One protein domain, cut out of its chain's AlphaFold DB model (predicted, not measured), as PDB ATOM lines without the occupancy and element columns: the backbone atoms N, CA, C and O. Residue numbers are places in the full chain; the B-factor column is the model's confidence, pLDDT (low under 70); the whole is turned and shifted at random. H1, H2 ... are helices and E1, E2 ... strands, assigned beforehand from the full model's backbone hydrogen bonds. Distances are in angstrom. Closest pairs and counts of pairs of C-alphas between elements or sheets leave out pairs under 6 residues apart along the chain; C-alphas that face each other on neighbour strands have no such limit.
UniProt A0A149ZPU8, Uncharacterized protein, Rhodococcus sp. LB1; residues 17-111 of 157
ATOM      1  N   HIS A  17     -22.810 -44.112 -45.401       86.25
ATOM      2  CA  HIS A  17     -22.675 -42.730 -44.980       86.25
ATOM      3  C   HIS A  17     -22.384 -42.704 -43.486       86.25
ATOM      4  O   HIS A  17     -23.014 -43.427 -42.718       86.25
ATOM      5  N   VAL A  18     -21.420 -41.888 -43.089       86.56
ATOM      6  CA  VAL A  18     -21.089 -41.632 -41.688       86.56
ATOM      7  C   VAL A  18     -21.222 -40.138 -41.501       86.56
ATOM      8  O   VAL A  18     -20.743 -39.375 -42.343       86.56
ATOM      9  N   ASP A  19     -21.926 -39.748 -40.451       84.00
ATOM     10  CA  ASP A  19     -21.999 -38.354 -40.058       84.00
ATOM     11  C   ASP A  19     -20.679 -37.981 -39.358       84.00
ATOM     12  O   ASP A  19     -20.307 -38.657 -38.396       84.00
ATOM     13  N   PRO A  20     -19.911 -36.985 -39.840       83.56
ATOM     14  CA  PRO A  20     -18.688 -36.563 -39.157       83.56
ATOM     15  C   PRO A  20     -18.954 -35.996 -37.755       83.56
ATOM     16  O   PRO A  20     -18.047 -36.009 -36.920       83.56
ATOM     17  N   ASP A  21     -20.167 -35.511 -37.490       78.25
ATOM     18  CA  ASP A  21     -20.560 -34.941 -36.205       78.25
ATOM     19  C   ASP A  21     -21.113 -36.000 -35.233       78.25
ATOM     20  O   ASP A  21     -21.012 -35.828 -34.018       78.25
ATOM     21  N   ASP A  22     -21.548 -37.153 -35.754       83.56
ATOM     22  CA  ASP A  22     -21.920 -38.339 -34.976       83.56
ATOM     23  C   ASP A  22     -21.388 -39.641 -35.610       83.56
ATOM     24  O   ASP A  22     -22.079 -40.354 -36.345       83.56
ATOM     25  N   ILE A  23     -20.152 -40.010 -35.260       85.88
ATOM     26  CA  ILE A  23     -19.513 -41.255 -35.717       85.88
ATOM     27  C   ILE A  23     -20.053 -42.503 -35.002       85.88
ATOM     28  O   ILE A  23     -19.621 -43.627 -35.290       85.88
ATOM     29  N   THR A  24     -20.985 -42.338 -34.055       84.12
ATOM     30  CA  THR A  24     -21.581 -43.460 -33.315       84.12
ATOM     31  C   THR A  24     -22.601 -44.238 -34.154       84.12
ATOM     32  O   THR A  24     -22.984 -45.358 -33.795       84.12
ATOM     33  N   ARG A  25     -22.998 -43.682 -35.306       86.19
ATOM     34  CA  ARG A  25     -23.963 -44.267 -36.236       86.19
ATOM     35  C   ARG A  25     -23.390 -44.349 -37.644       86.19
ATOM     36  O   ARG A  25     -22.744 -43.432 -38.143       86.19
ATOM     37  N   ILE A  26     -23.677 -45.456 -38.320       89.19
ATOM     38  CA  ILE A  26     -23.375 -45.651 -39.739       89.19
ATOM     39  C   ILE A  26     -24.689 -45.846 -40.476       89.19
ATOM     40  O   ILE A  26     -25.494 -46.693 -40.114       89.19
ATOM     41  N   TYR A  27     -24.899 -45.116 -41.558       88.19
ATOM     42  CA  TYR A  27     -26.097 -45.237 -42.371       88.19
ATOM     43  C   TYR A  27     -25.811 -46.098 -43.598       88.19
ATOM     44  O   TYR A  27     -24.952 -45.783 -44.425       88.19
ATOM     45  N   LEU A  28     -26.557 -47.192 -43.730       89.62
ATOM     46  CA  LEU A  28     -26.535 -48.059 -44.899       89.62
ATOM     47  C   LEU A  28     -27.682 -47.678 -45.832       89.62
ATOM     48  O   LEU A  28     -28.840 -47.652 -45.417       89.62
ATOM     49  N   ARG A  29     -27.391 -47.433 -47.110       86.12
ATOM     50  CA  ARG A  29     -28.443 -47.209 -48.105       86.12
ATOM     51  C   ARG A  29     -28.819 -48.504 -48.801       86.12
ATOM     52  O   ARG A  29     -28.006 -49.083 -49.519       86.12
ATOM     53  N   ASP A  30     -30.077 -48.905 -48.678       82.94
ATOM     54  CA  ASP A  30     -30.605 -50.017 -49.458       82.94
ATOM     55  C   ASP A  30     -30.657 -49.637 -50.948       82.94
ATOM     56  O   ASP A  30     -31.280 -48.639 -51.327       82.94
ATOM     57  N   PRO A  31     -29.992 -50.398 -51.827       79.25
ATOM     58  CA  PRO A  31     -29.842 -50.041 -53.224       79.25
ATOM     59  C   PRO A  31     -31.084 -50.387 -54.069       79.25
ATOM     60  O   PRO A  31     -31.080 -50.116 -55.274       79.25
ATOM     61  N   THR A  32     -32.114 -50.990 -53.468       83.25
ATOM     62  CA  THR A  32     -33.424 -51.284 -54.069       83.25
ATOM     63  C   THR A  32     -34.488 -50.331 -53.530       83.25
ATOM     64  O   THR A  32     -35.126 -49.634 -54.316       83.25
ATOM     65  N   SER A  33     -34.648 -50.231 -52.204       85.38
ATOM     66  CA  SER A  33     -35.658 -49.342 -51.602       85.38
ATOM     67  C   SER A  33     -35.216 -47.878 -51.496       85.38
ATOM     68  O   SER A  33     -36.049 -47.006 -51.259       85.38
ATOM     69  N   ARG A  34     -33.916 -47.590 -51.675       81.44
ATOM     70  CA  ARG A  34     -33.283 -46.269 -51.482       81.44
ATOM     71  C   ARG A  34     -33.437 -45.694 -50.070       81.44
ATOM     72  O   ARG A  34     -33.091 -44.529 -49.872       81.44
ATOM     73  N   ARG A  35     -33.913 -46.492 -49.111       86.94
ATOM     74  CA  ARG A  35     -34.033 -46.112 -47.700       86.94
ATOM     75  C   ARG A  35     -32.678 -46.196 -47.007       86.94
ATOM     76  O   ARG A  35     -31.846 -47.034 -47.358       86.94
ATOM     77  N   TRP A  36     -32.483 -45.319 -46.032       86.88
ATOM     78  CA  TRP A  36     -31.340 -45.350 -45.131       86.88
ATOM     79  C   TRP A  36     -31.703 -46.145 -43.884       86.88
ATOM     80  O   TRP A  36     -32.751 -45.915 -43.285       86.88
ATOM     81  N   TYR A  37     -30.833 -47.075 -43.511       86.31
ATOM     82  CA  TYR A  37     -30.933 -47.849 -42.284       86.31
ATOM     83  C   TYR A  37     -29.779 -47.452 -41.363       86.31
ATOM     84  O   TYR A  37     -28.623 -47.583 -41.780       86.31
ATOM     85  N   PRO A  38     -30.061 -46.953 -40.149       88.62
ATOM     86  CA  PRO A  38     -29.020 -46.695 -39.170       88.62
ATOM     87  C   PRO A  38     -28.502 -48.021 -38.605       88.62
ATOM     88  O   PRO A  38     -29.270 -48.902 -38.220       88.62
ATOM     89  N   LEU A  39     -27.185 -48.149 -38.562       87.88
ATOM     90  CA  LEU A  39     -26.442 -49.173 -37.848       87.88
ATOM     91  C   LEU A  39     -25.755 -48.483 -36.675       87.88
ATOM     92  O   LEU A  39     -25.013 -47.519 -36.859       87.88
ATOM     93  N   GLU A  40     -26.017 -48.975 -35.475       83.69
ATOM     94  CA  GLU A  40     -25.412 -48.473 -34.246       83.69
ATOM     95  C   GLU A  40     -24.303 -49.429 -33.813       83.69
ATOM     96  O   GLU A  40     -24.457 -50.651 -33.902       83.69
ATOM     97  N   TRP A  41     -23.185 -48.888 -33.327       84.75
ATOM     98  CA  TRP A  41     -22.190 -49.713 -32.648       84.75
ATOM     99  C   TRP A  41     -22.779 -50.284 -31.356       84.75
ATOM    100  O   TRP A  41     -23.577 -49.629 -30.686       84.75
ATOM    101  N   GLU A  42     -22.335 -51.473 -30.952       82.12
ATOM    102  CA  GLU A  42     -22.805 -52.144 -29.731       82.12
ATOM    103  C   GLU A  42     -22.722 -51.240 -28.486       82.12
ATOM    104  O   GLU A  42     -23.647 -51.190 -27.678       82.12
ATOM    105  N   HIS A  43     -21.652 -50.449 -28.380       78.19
ATOM    106  CA  HIS A  43     -21.418 -49.520 -27.272       78.19
ATOM    107  C   HIS A  43     -21.845 -48.072 -27.565       78.19
ATOM    108  O   HIS A  43     -21.601 -47.182 -26.750       78.19
ATOM    109  N   ALA A  44     -22.502 -47.802 -28.698       79.25
ATOM    110  CA  ALA A  44     -23.004 -46.460 -28.998       79.25
ATOM    111  C   ALA A  44     -24.058 -46.021 -27.971       79.25
ATOM    112  O   ALA A  44     -24.011 -44.907 -27.466       79.25
ATOM    113  N   ARG A  45     -24.955 -46.936 -27.584       72.62
ATOM    114  CA  ARG A  45     -26.065 -46.651 -26.658       72.62
ATOM    115  C   ARG A  45     -25.637 -46.346 -25.227       72.62
ATOM    116  O   ARG A  45     -26.413 -45.759 -24.482       72.62
ATOM    117  N   SER A  46     -24.435 -46.762 -24.825       73.69
ATOM    118  CA  SER A  46     -23.885 -46.398 -23.514       73.69
ATOM    119  C   SER A  46     -23.376 -44.957 -23.461       73.69
ATOM    120  O   SER A  46     -23.149 -44.442 -22.368       73.69
ATOM    121  N   MET A  47     -23.206 -44.297 -24.609       71.81
ATOM    122  CA  MET A  47     -22.861 -42.882 -24.664       71.81
ATOM    123  C   MET A  47     -24.140 -42.046 -24.612       71.81
ATOM    124  O   MET A  47     -25.081 -42.276 -25.365       71.81
ATOM    125  N   GLN A  48     -24.174 -41.075 -23.701       67.19
ATOM    126  CA  GLN A  48     -25.322 -40.174 -23.535       67.19
ATOM    127  C   GLN A  48     -25.309 -39.014 -24.544       67.19
ATOM    128  O   GLN A  48     -26.298 -38.294 -24.644       67.19
ATOM    129  N   MET A  49     -24.213 -38.831 -25.289       68.88
ATOM    130  CA  MET A  49     -24.044 -37.756 -26.267       68.88
ATOM    131  C   MET A  49     -23.429 -38.274 -27.577       68.88
ATOM    132  O   MET A  49     -22.630 -39.216 -27.529       68.88
ATOM    133  N   PRO A  50     -23.794 -37.680 -28.734       73.56
ATOM    134  CA  PRO A  50     -23.192 -37.999 -30.031       73.56
ATOM    135  C   PRO A  50     -21.700 -37.673 -30.010       73.56
ATOM    136  O   PRO A  50     -21.313 -36.682 -29.411       73.56
ATOM    137  N   LEU A  51     -20.857 -38.490 -30.645       78.31
ATOM    138  CA  LEU A  51     -19.399 -38.302 -30.668       78.31
ATOM    139  C   LEU A  51     -18.957 -37.891 -32.073       78.31
ATOM    140  O   LEU A  51     -19.200 -38.636 -33.015       78.31
ATOM    141  N   SER A  52     -18.245 -36.772 -32.215       82.88
ATOM    142  CA  SER A  52     -17.732 -36.322 -33.517       82.88
ATOM    143  C   SER A  52     -16.349 -36.896 -33.850       82.88
ATOM    144  O   SER A  52     -15.548 -37.226 -32.966       82.88
ATOM    145  N   GLU A  53     -16.026 -36.980 -35.145       83.81
ATOM    146  CA  GLU A  53     -14.704 -37.407 -35.630       83.81
ATOM    147  C   GLU A  53     -13.601 -36.458 -35.136       83.81
ATOM    148  O   GLU A  53     -12.535 -36.897 -34.689       83.81
ATOM    149  N   ASP A  54     -13.882 -35.153 -35.136       80.31
ATOM    150  CA  ASP A  54     -12.952 -34.135 -34.647       80.31
ATOM    151  C   ASP A  54     -12.698 -34.277 -33.135       80.31
ATOM    152  O   ASP A  54     -11.565 -34.074 -32.682       80.31
ATOM    153  N   ALA A  55     -13.717 -34.641 -32.341       79.00
ATOM    154  CA  ALA A  55     -13.561 -34.877 -30.903       79.00
ATOM    155  C   ALA A  55     -12.639 -36.072 -30.642       79.00
ATOM    156  O   ALA A  55     -11.737 -35.995 -29.803       79.00
ATOM    157  N   LEU A  56     -12.793 -37.148 -31.419       81.81
ATOM    158  CA  LEU A  56     -11.920 -38.317 -31.333       81.81
ATOM    159  C   LEU A  56     -10.473 -37.982 -31.733       81.81
ATOM    160  O   LEU A  56      -9.523 -38.375 -31.049       81.81
ATOM    161  N   ALA A  57     -10.279 -37.218 -32.812       84.31
ATOM    162  CA  ALA A  57      -8.949 -36.777 -33.234       84.31
ATOM    163  C   ALA A  57      -8.279 -35.889 -32.169       84.31
ATOM    164  O   ALA A  57      -7.082 -36.030 -31.884       84.31
ATOM    165  N   PHE A  58      -9.053 -35.000 -31.540       81.00
ATOM    166  CA  PHE A  58      -8.599 -34.180 -30.424       81.00
ATOM    167  C   PHE A  58      -8.176 -35.037 -29.224       81.00
ATOM    168  O   PHE A  58      -7.068 -34.849 -28.712       81.00
ATOM    169  N   ALA A  59      -8.999 -36.010 -28.833       79.62
ATOM    170  CA  ALA A  59      -8.710 -36.949 -27.752       79.62
ATOM    171  C   ALA A  59      -7.408 -37.716 -27.976       79.62
ATOM    172  O   ALA A  59      -6.556 -37.780 -27.092       79.62
ATOM    173  N   ARG A  60      -7.196 -38.234 -29.191       83.25
ATOM    174  CA  ARG A  60      -5.961 -38.944 -29.544       83.25
ATOM    175  C   ARG A  60      -4.731 -38.050 -29.415       83.25
ATOM    176  O   ARG A  60      -3.697 -38.483 -28.907       83.25
ATOM    177  N   ARG A  61      -4.826 -36.793 -29.861       82.56
ATOM    178  CA  ARG A  61      -3.734 -35.819 -29.721       82.56
ATOM    179  C   ARG A  61      -3.444 -35.506 -28.253       82.56
ATOM    180  O   ARG A  61      -2.277 -35.411 -27.885       82.56
ATOM    181  N   LEU A  62      -4.485 -35.375 -27.434       80.56
ATOM    182  CA  LEU A  62      -4.355 -35.145 -25.998       80.56
ATOM    183  C   LEU A  62      -3.685 -36.335 -25.299       80.56
ATOM    184  O   LEU A  62      -2.711 -36.149 -24.574       80.56
ATOM    185  N   ALA A  63      -4.144 -37.555 -25.575       77.25
ATOM    186  CA  ALA A  63      -3.569 -38.770 -25.009       77.25
ATOM    187  C   ALA A  63      -2.095 -38.932 -25.390       77.25
ATOM    188  O   ALA A  63      -1.272 -39.260 -24.543       77.25
ATOM    189  N   LYS A  64      -1.738 -38.622 -26.642       82.56
ATOM    190  CA  LYS A  64      -0.343 -38.628 -27.100       82.56
ATOM    191  C   LYS A  64       0.537 -37.609 -26.367       82.56
ATOM    192  O   LYS A  64       1.728 -37.849 -26.215       82.56
ATOM    193  N   ALA A  65      -0.023 -36.476 -25.939       83.12
ATOM    194  CA  ALA A  65       0.709 -35.486 -25.150       83.12
ATOM    195  C   ALA A  65       0.871 -35.909 -23.679       83.12
ATOM    196  O   ALA A  65       1.876 -35.574 -23.060       83.12
ATOM    197  N   LYS A  66      -0.105 -36.640 -23.127       78.75
ATOM    198  CA  LYS A  66      -0.147 -37.038 -21.711       78.75
ATOM    199  C   LYS A  66       0.577 -38.359 -21.420       78.75
ATOM    200  O   LYS A  66       1.121 -38.520 -20.334       78.75
ATOM    201  N   TYR A  67       0.608 -39.291 -22.373       77.44
ATOM    202  CA  TYR A  67       1.136 -40.643 -22.177       77.44
ATOM    203  C   TYR A  67       2.219 -40.987 -23.206       77.44
ATOM    204  O   TYR A  67       2.019 -40.809 -24.406       77.44
ATOM    205  N   SER A  68       3.342 -41.565 -22.755       78.56
ATOM    206  CA  SER A  68       4.389 -42.093 -23.655       78.56
ATOM    207  C   SER A  68       3.893 -43.235 -24.547       78.56
ATOM    208  O   SER A  68       4.389 -43.393 -25.661       78.56
ATOM    209  N   TYR A  69       2.899 -44.000 -24.083       77.44
ATOM    210  CA  TYR A  69       2.219 -45.050 -24.843       77.44
ATOM    211  C   TYR A  69       0.712 -44.769 -24.854       77.44
ATOM    212  O   TYR A  69       0.000 -45.204 -23.950       77.44
ATOM    213  N   PRO A  70       0.218 -43.988 -25.826       72.12
ATOM    214  CA  PRO A  70      -1.198 -43.665 -25.905       72.12
ATOM    215  C   PRO A  70      -2.006 -44.882 -26.388       72.12
ATOM    216  O   PRO A  70      -1.797 -45.366 -27.499       72.12
ATOM    217  N   ASP A  71      -2.935 -45.356 -25.556       80.69
ATOM    218  CA  ASP A  71      -3.989 -46.313 -25.921       80.69
ATOM    219  C   ASP A  71      -5.257 -45.533 -26.310       80.69
ATOM    220  O   ASP A  71      -5.652 -44.592 -25.614       80.69
ATOM    221  N   ASP A  72      -5.913 -45.930 -27.403       74.88
ATOM    222  CA  ASP A  72      -7.174 -45.332 -27.854       74.88
ATOM    223  C   ASP A  72      -8.268 -45.446 -26.773       74.88
ATOM    224  O   ASP A  72      -9.089 -44.538 -26.637       74.88
ATOM    225  N   ARG A  73      -8.259 -46.499 -25.939       77.50
ATOM    226  CA  ARG A  73      -9.209 -46.633 -24.816       77.50
ATOM    227  C   ARG A  73      -9.011 -45.551 -23.759       77.50
ATOM    228  O   ARG A  73      -9.988 -44.979 -23.281       77.50
ATOM    229  N   ILE A  74      -7.755 -45.262 -23.418       78.88
ATOM    230  CA  ILE A  74      -7.400 -44.215 -22.453       78.88
ATOM    231  C   ILE A  74      -7.727 -42.840 -23.043       78.88
ATOM    232  O   ILE A  74      -8.265 -41.988 -22.345       78.88
ATOM    233  N   ALA A  75      -7.476 -42.641 -24.339       77.25
ATOM    234  CA  ALA A  75      -7.804 -41.395 -25.025       77.25
ATOM    235  C   ALA A  75      -9.307 -41.087 -24.993       77.25
ATOM    236  O   ALA A  75      -9.701 -39.963 -24.689       77.25
ATOM    237  N   VAL A  76     -10.143 -42.084 -25.290       74.31
ATOM    238  CA  VAL A  76     -11.603 -41.934 -25.256       74.31
ATOM    239  C   VAL A  76     -12.104 -41.755 -23.822       74.31
ATOM    240  O   VAL A  76     -12.976 -40.922 -23.599       74.31
ATOM    241  N   ALA A  77     -11.539 -42.465 -22.841       78.00
ATOM    242  CA  ALA A  77     -11.897 -42.285 -21.434       78.00
ATOM    243  C   ALA A  77     -11.596 -40.857 -20.937       78.00
ATOM    244  O   ALA A  77     -12.494 -40.201 -20.413       78.00
ATOM    245  N   ASP A  78     -10.384 -40.349 -21.189       74.62
ATOM    246  CA  ASP A  78      -9.984 -38.975 -20.846       74.62
ATOM    247  C   ASP A  78     -10.873 -37.930 -21.549       74.62
ATOM    248  O   ASP A  78     -11.192 -36.886 -20.972       74.62
ATOM    249  N   LEU A  79     -11.277 -38.190 -22.800       71.75
ATOM    250  CA  LEU A  79     -12.202 -37.322 -23.533       71.75
ATOM    251  C   LEU A  79     -13.570 -37.278 -22.855       71.75
ATOM    252  O   LEU A  79     -14.089 -36.192 -22.622       71.75
ATOM    253  N   LEU A  80     -14.151 -38.440 -22.555       72.56
ATOM    254  CA  LEU A  80     -15.482 -38.536 -21.956       72.56
ATOM    255  C   LEU A  80     -15.511 -37.956 -20.537       72.56
ATOM    256  O   LEU A  80     -16.478 -37.290 -20.172       72.56
ATOM    257  N   GLU A  81     -14.446 -38.139 -19.757       74.69
ATOM    258  CA  GLU A  81     -14.306 -37.515 -18.440       74.69
ATOM    259  C   GLU A  81     -14.277 -35.985 -18.552       74.69
ATOM    260  O   GLU A  81     -15.041 -35.301 -17.874       74.69
ATOM    261  N   ARG A  82     -13.477 -35.427 -19.470       69.19
ATOM    262  CA  ARG A  82     -13.446 -33.971 -19.699       69.19
ATOM    263  C   ARG A  82     -14.743 -33.435 -20.280       69.19
ATOM    264  O   ARG A  82     -15.128 -32.317 -19.956       69.19
ATOM    265  N   TRP A  83     -15.424 -34.225 -21.099       66.75
ATOM    266  CA  TRP A  83     -16.737 -33.862 -21.605       66.75
ATOM    267  C   TRP A  83     -17.747 -33.745 -20.456       66.75
ATOM    268  O   TRP A  83     -18.442 -32.734 -20.356       66.75
ATOM    269  N   ASN A  84     -17.754 -34.698 -19.519       61.31
ATOM    270  CA  ASN A  84     -18.561 -34.601 -18.298       61.31
ATOM    271  C   ASN A  84     -18.195 -33.389 -17.423       61.31
ATOM    272  O   ASN A  84     -19.047 -32.891 -16.692       61.31
ATOM    273  N   LEU A  85     -16.959 -32.892 -17.512       61.47
ATOM    274  CA  LEU A  85     -16.490 -31.698 -16.799       61.47
ATOM    275  C   LEU A  85     -16.798 -30.373 -17.531       61.47
ATOM    276  O   LEU A  85     -16.501 -29.303 -17.000       61.47
ATOM    277  N   GLY A  86     -17.445 -30.424 -18.702       54.09
ATOM    278  CA  GLY A  86     -18.001 -29.267 -19.409       54.09
ATOM    279  C   GLY A  86     -17.288 -28.919 -20.723       54.09
ATOM    280  O   GLY A  86     -16.084 -28.670 -20.761       54.09
ATOM    281  N   LEU A  87     -18.074 -28.808 -21.802       60.34
ATOM    282  CA  LEU A  87     -17.699 -28.513 -23.205       60.34
ATOM    283  C   LEU A  87     -17.046 -27.133 -23.481       60.34
ATOM    284  O   LEU A  87     -17.072 -26.635 -24.607       60.34
ATOM    285  N   GLY A  88     -16.471 -26.469 -22.479       53.41
ATOM    286  CA  GLY A  88     -16.015 -25.077 -22.577       53.41
ATOM    287  C   GLY A  88     -14.504 -24.868 -22.700       53.41
ATOM    288  O   GLY A  88     -14.075 -23.723 -22.840       53.41
ATOM    289  N   SER A  89     -13.686 -25.921 -22.615       59.59
ATOM    290  CA  SER A  89     -12.255 -25.759 -22.315       59.59
ATOM    291  C   SER A  89     -11.361 -25.503 -23.538       59.59
ATOM    292  O   SER A  89     -10.261 -24.968 -23.395       59.59
ATOM    293  N   SER A  90     -11.819 -25.847 -24.746       65.62
ATOM    294  CA  SER A  90     -11.051 -25.717 -25.993       65.62
ATOM    295  C   SER A  90     -11.853 -25.065 -27.126       65.62
ATOM    296  O   SER A  90     -13.063 -25.246 -27.257       65.62
ATOM    297  N   MET A  91     -11.168 -24.339 -28.019       64.50
ATOM    298  CA  MET A  91     -11.787 -23.718 -29.202       64.50
ATOM    299  C   MET A  91     -12.436 -24.756 -30.131       64.50
ATOM    300  O   MET A  91     -13.461 -24.473 -30.751       64.50
ATOM    301  N   THR A  92     -11.853 -25.955 -30.235       68.19
ATOM    302  CA  THR A  92     -12.408 -27.036 -31.060       68.19
ATOM    303  C   THR A  92     -13.705 -27.572 -30.453       68.19
ATOM    304  O   THR A  92     -14.691 -27.693 -31.168       68.19
ATOM    305  N   GLU A  93     -13.740 -27.786 -29.134       69.38
ATOM    306  CA  GLU A  93     -14.941 -28.207 -28.390       69.38
ATOM    307  C   GLU A  93     -16.063 -27.170 -28.533       69.38
ATOM    308  O   GLU A  93     -17.194 -27.514 -28.869       69.38
ATOM    309  N   ARG A  94     -15.732 -25.875 -28.414       71.88
ATOM    310  CA  ARG A  94     -16.693 -24.780 -28.609       71.88
ATOM    311  C   ARG A  94     -17.278 -24.756 -30.022       71.88
ATOM    312  O   ARG A  94     -18.464 -24.489 -30.189       71.88
ATOM    313  N   ARG A  95     -16.463 -25.033 -31.047       77.56
ATOM    314  CA  ARG A  95     -16.929 -25.127 -32.443       77.56
ATOM    315  C   ARG A  95     -17.846 -26.328 -32.664       77.56
ATOM    316  O   ARG A  95     -18.828 -26.180 -33.382       77.56
ATOM    317  N   MET A  96     -17.548 -27.471 -32.048       74.31
ATOM    318  CA  MET A  96     -18.406 -28.660 -32.115       74.31
ATOM    319  C   MET A  96     -19.743 -28.412 -31.422       74.31
ATOM    320  O   MET A  96     -20.785 -28.630 -32.027       74.31
ATOM    321  N   ALA A  97     -19.725 -27.865 -30.204       73.81
ATOM    322  CA  ALA A  97     -20.937 -27.515 -29.467       73.81
ATOM    323  C   ALA A  97     -21.824 -26.531 -30.249       73.81
ATOM    324  O   ALA A  97     -23.032 -26.719 -30.337       73.81
ATOM    325  N   LEU A  98     -21.224 -25.516 -30.883       77.50
ATOM    326  CA  LEU A  98     -21.942 -24.577 -31.752       77.50
ATOM    327  C   LEU A  98     -22.547 -25.242 -32.995       77.50
ATOM    328  O   LEU A  98     -23.584 -24.782 -33.467       77.50
ATOM    329  N   ARG A  99     -21.898 -26.266 -33.560       76.06
ATOM    330  CA  ARG A  99     -22.424 -26.996 -34.719       76.06
ATOM    331  C   ARG A  99     -23.586 -27.900 -34.310       76.06
ATOM    332  O   ARG A  99     -24.651 -27.766 -34.898       76.06
ATOM    333  N   MET A 100     -23.422 -28.684 -33.243       72.38
ATOM    334  CA  MET A 100     -24.489 -29.523 -32.680       72.38
ATOM    335  C   MET A 100     -25.721 -28.692 -32.301       72.38
ATOM    336  O   MET A 100     -26.830 -29.021 -32.699       72.38
ATOM    337  N   ALA A 101     -25.536 -27.536 -31.653       75.38
ATOM    338  CA  ALA A 101     -26.649 -26.647 -31.313       75.38
ATOM    339  C   ALA A 101     -27.424 -26.131 -32.545       75.38
ATOM    340  O   ALA A 101     -28.614 -25.833 -32.448       75.38
ATOM    341  N   ARG A 102     -26.769 -26.003 -33.709       77.50
ATOM    342  CA  ARG A 102     -27.439 -25.626 -34.966       77.50
ATOM    343  C   ARG A 102     -28.221 -26.788 -35.568       77.50
ATOM    344  O   ARG A 102     -29.276 -26.548 -36.141       77.50
ATOM    345  N   GLU A 103     -27.706 -28.007 -35.459       69.94
ATOM    346  CA  GLU A 103     -28.383 -29.218 -35.932       69.94
ATOM    347  C   GLU A 103     -29.605 -29.542 -35.078       69.94
ATOM    348  O   GLU A 103     -30.679 -29.748 -35.634       69.94
ATOM    349  N   ASP A 104     -29.487 -29.466 -33.750       66.94
ATOM    350  CA  ASP A 104     -30.625 -29.616 -32.836       66.94
ATOM    351  C   ASP A 104     -31.723 -28.591 -33.149       66.94
ATOM    352  O   ASP A 104     -32.899 -28.941 -33.250       66.94
ATOM    353  N   ALA A 105     -31.345 -27.332 -33.391       69.31
ATOM    354  CA  ALA A 105     -32.292 -26.298 -33.796       69.31
ATOM    355  C   ALA A 105     -32.936 -26.582 -35.166       69.31
ATOM    356  O   ALA A 105     -34.107 -26.274 -35.368       69.31
ATOM    357  N   ALA A 106     -32.200 -27.168 -36.117       68.75
ATOM    358  CA  ALA A 106     -32.740 -27.543 -37.423       68.75
ATOM    359  C   ALA A 106     -33.718 -28.729 -37.326       68.75
ATOM    360  O   ALA A 106     -34.769 -28.703 -37.964       68.75
ATOM    361  N   LEU A 107     -33.414 -29.729 -36.494       62.19
ATOM    362  CA  LEU A 107     -34.293 -30.871 -36.236       62.19
ATOM    363  C   LEU A 107     -35.580 -30.457 -35.502       62.19
ATOM    364  O   LEU A 107     -36.648 -30.993 -35.801       62.19
ATOM    365  N   ASP A 108     -35.508 -29.481 -34.592       64.50
ATOM    366  CA  ASP A 108     -36.687 -28.937 -33.898       64.50
ATOM    367  C   ASP A 108     -37.620 -28.169 -34.860       64.50
ATOM    368  O   ASP A 108     -38.844 -28.225 -34.736       64.50
ATOM    369  N   LEU A 109     -37.059 -27.526 -35.892       59.34
ATOM    370  CA  LEU A 109     -37.823 -26.838 -36.943       59.34
ATOM    371  C   LEU A 109     -38.477 -27.794 -37.960       59.34
ATOM    372  O   LEU A 109     -39.496 -27.441 -38.556       59.34
ATOM    373  N   GLU A 110     -37.918 -28.989 -38.171       55.09
ATOM    374  CA  GLU A 110     -38.451 -30.005 -39.094       55.09
ATOM    375  C   GLU A 110     -39.486 -30.945 -38.452       55.09
ATOM    376  O   GLU A 110     -40.134 -31.727 -39.154       55.09
ATOM    377  N   SER A 111     -39.697 -30.854 -37.136       42.66
ATOM    378  CA  SER A 111     -40.754 -31.594 -36.448       42.66
ATOM    379  C   SER A 111     -42.129 -31.030 -36.849       42.66
ATOM    380  O   SER A 111     -42.449 -29.886 -36.510       42.66
TER     381      SER A 111
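AT A GLANCE: This is residues 17 to 111 of the 157 residues of an uncharacterized protein of Rhodococcus sp. LB1 (UniProt A0A149ZPU8). The domain is an open, elongated frame, with the two-strand hairpin E1 and E2 at one end of its longest axis and the crossed helices H1 and H2 toward the other. The long helix H3 runs back past the first residues of H1 toward the hairpin's end without reaching the hairpin, and its residues 104 to 110, with residue 111, stick out. The printed part has 95 residues, with two named strands and three named helices in the order E1, E2, H1, H2, H3; the sheet, in the order E1, E2, is antiparallel, and the class is mostly helix. The whole is loose, with a radius of gyration of the C-alphas of 15.5 A and spans of 49 by 28 by 19 A.

HOW THE PARTS SIT: Residues 17 to 18 make a short antiparallel pairing with residues 26 to 27 of E1, residues 25 to 29. E1 and E2, residues 36 to 40, form a hairpin of antiparallel strands, at 150 degrees between their directions. Across it N 28 and O 37 are 2.9 A apart and N 39 and O 26 are 2.7 A apart, within hydrogen-bond range. H1, residues 53 to 66, is apart from E1. H1 touches H2, residues 72 to 84, and their lines are about perpendicular, at 74 degrees; their closest C-alphas, of Ala 63 and Ala 75, are 5.0 A apart. H3, residues 91 to 110, touches H1 with its residues 92 to 96 alone, and H1 touches H3 with residues 54 to 55 alone. Their closest C-alphas, of Ala 55 and Glu 93, are 7.3 A apart, and the two run opposite ways at a shallow tilt of 22 degrees. H3 is apart from E1, E2 and H2. In H1, H2 and H3 every O i to N i+4 pair is within hydrogen-bond range.

IN THESE COORDINATES: E1, residues 25 to 29, begins at C-alpha 25, at (-23.963, -44.267, -36.236), and is 13.0 A long; E2, residues 36 to 40, is 12.8 A long. H1, residues 53 to 66, begins at C-alpha 53, at (-14.704, -37.407, -35.630), and is 20.1 A long. H2, residues 72 to 84, is 18.3 A long. H3, residues 91 to 110, is 29.1 A long and ends at C-alpha 110, at (-38.451, -30.005, -39.094).

THE WHOLE: The two C-alphas farthest apart, of Thr 32 and Ser 68, are 49.4 A apart. The printed part has no cut. The link from E2 to H1, 12 residues, is long. The mean pLDDT of the printed part is 76.1, and residues 48 to 49, 82 to 93 and 103 to 111 are under 70.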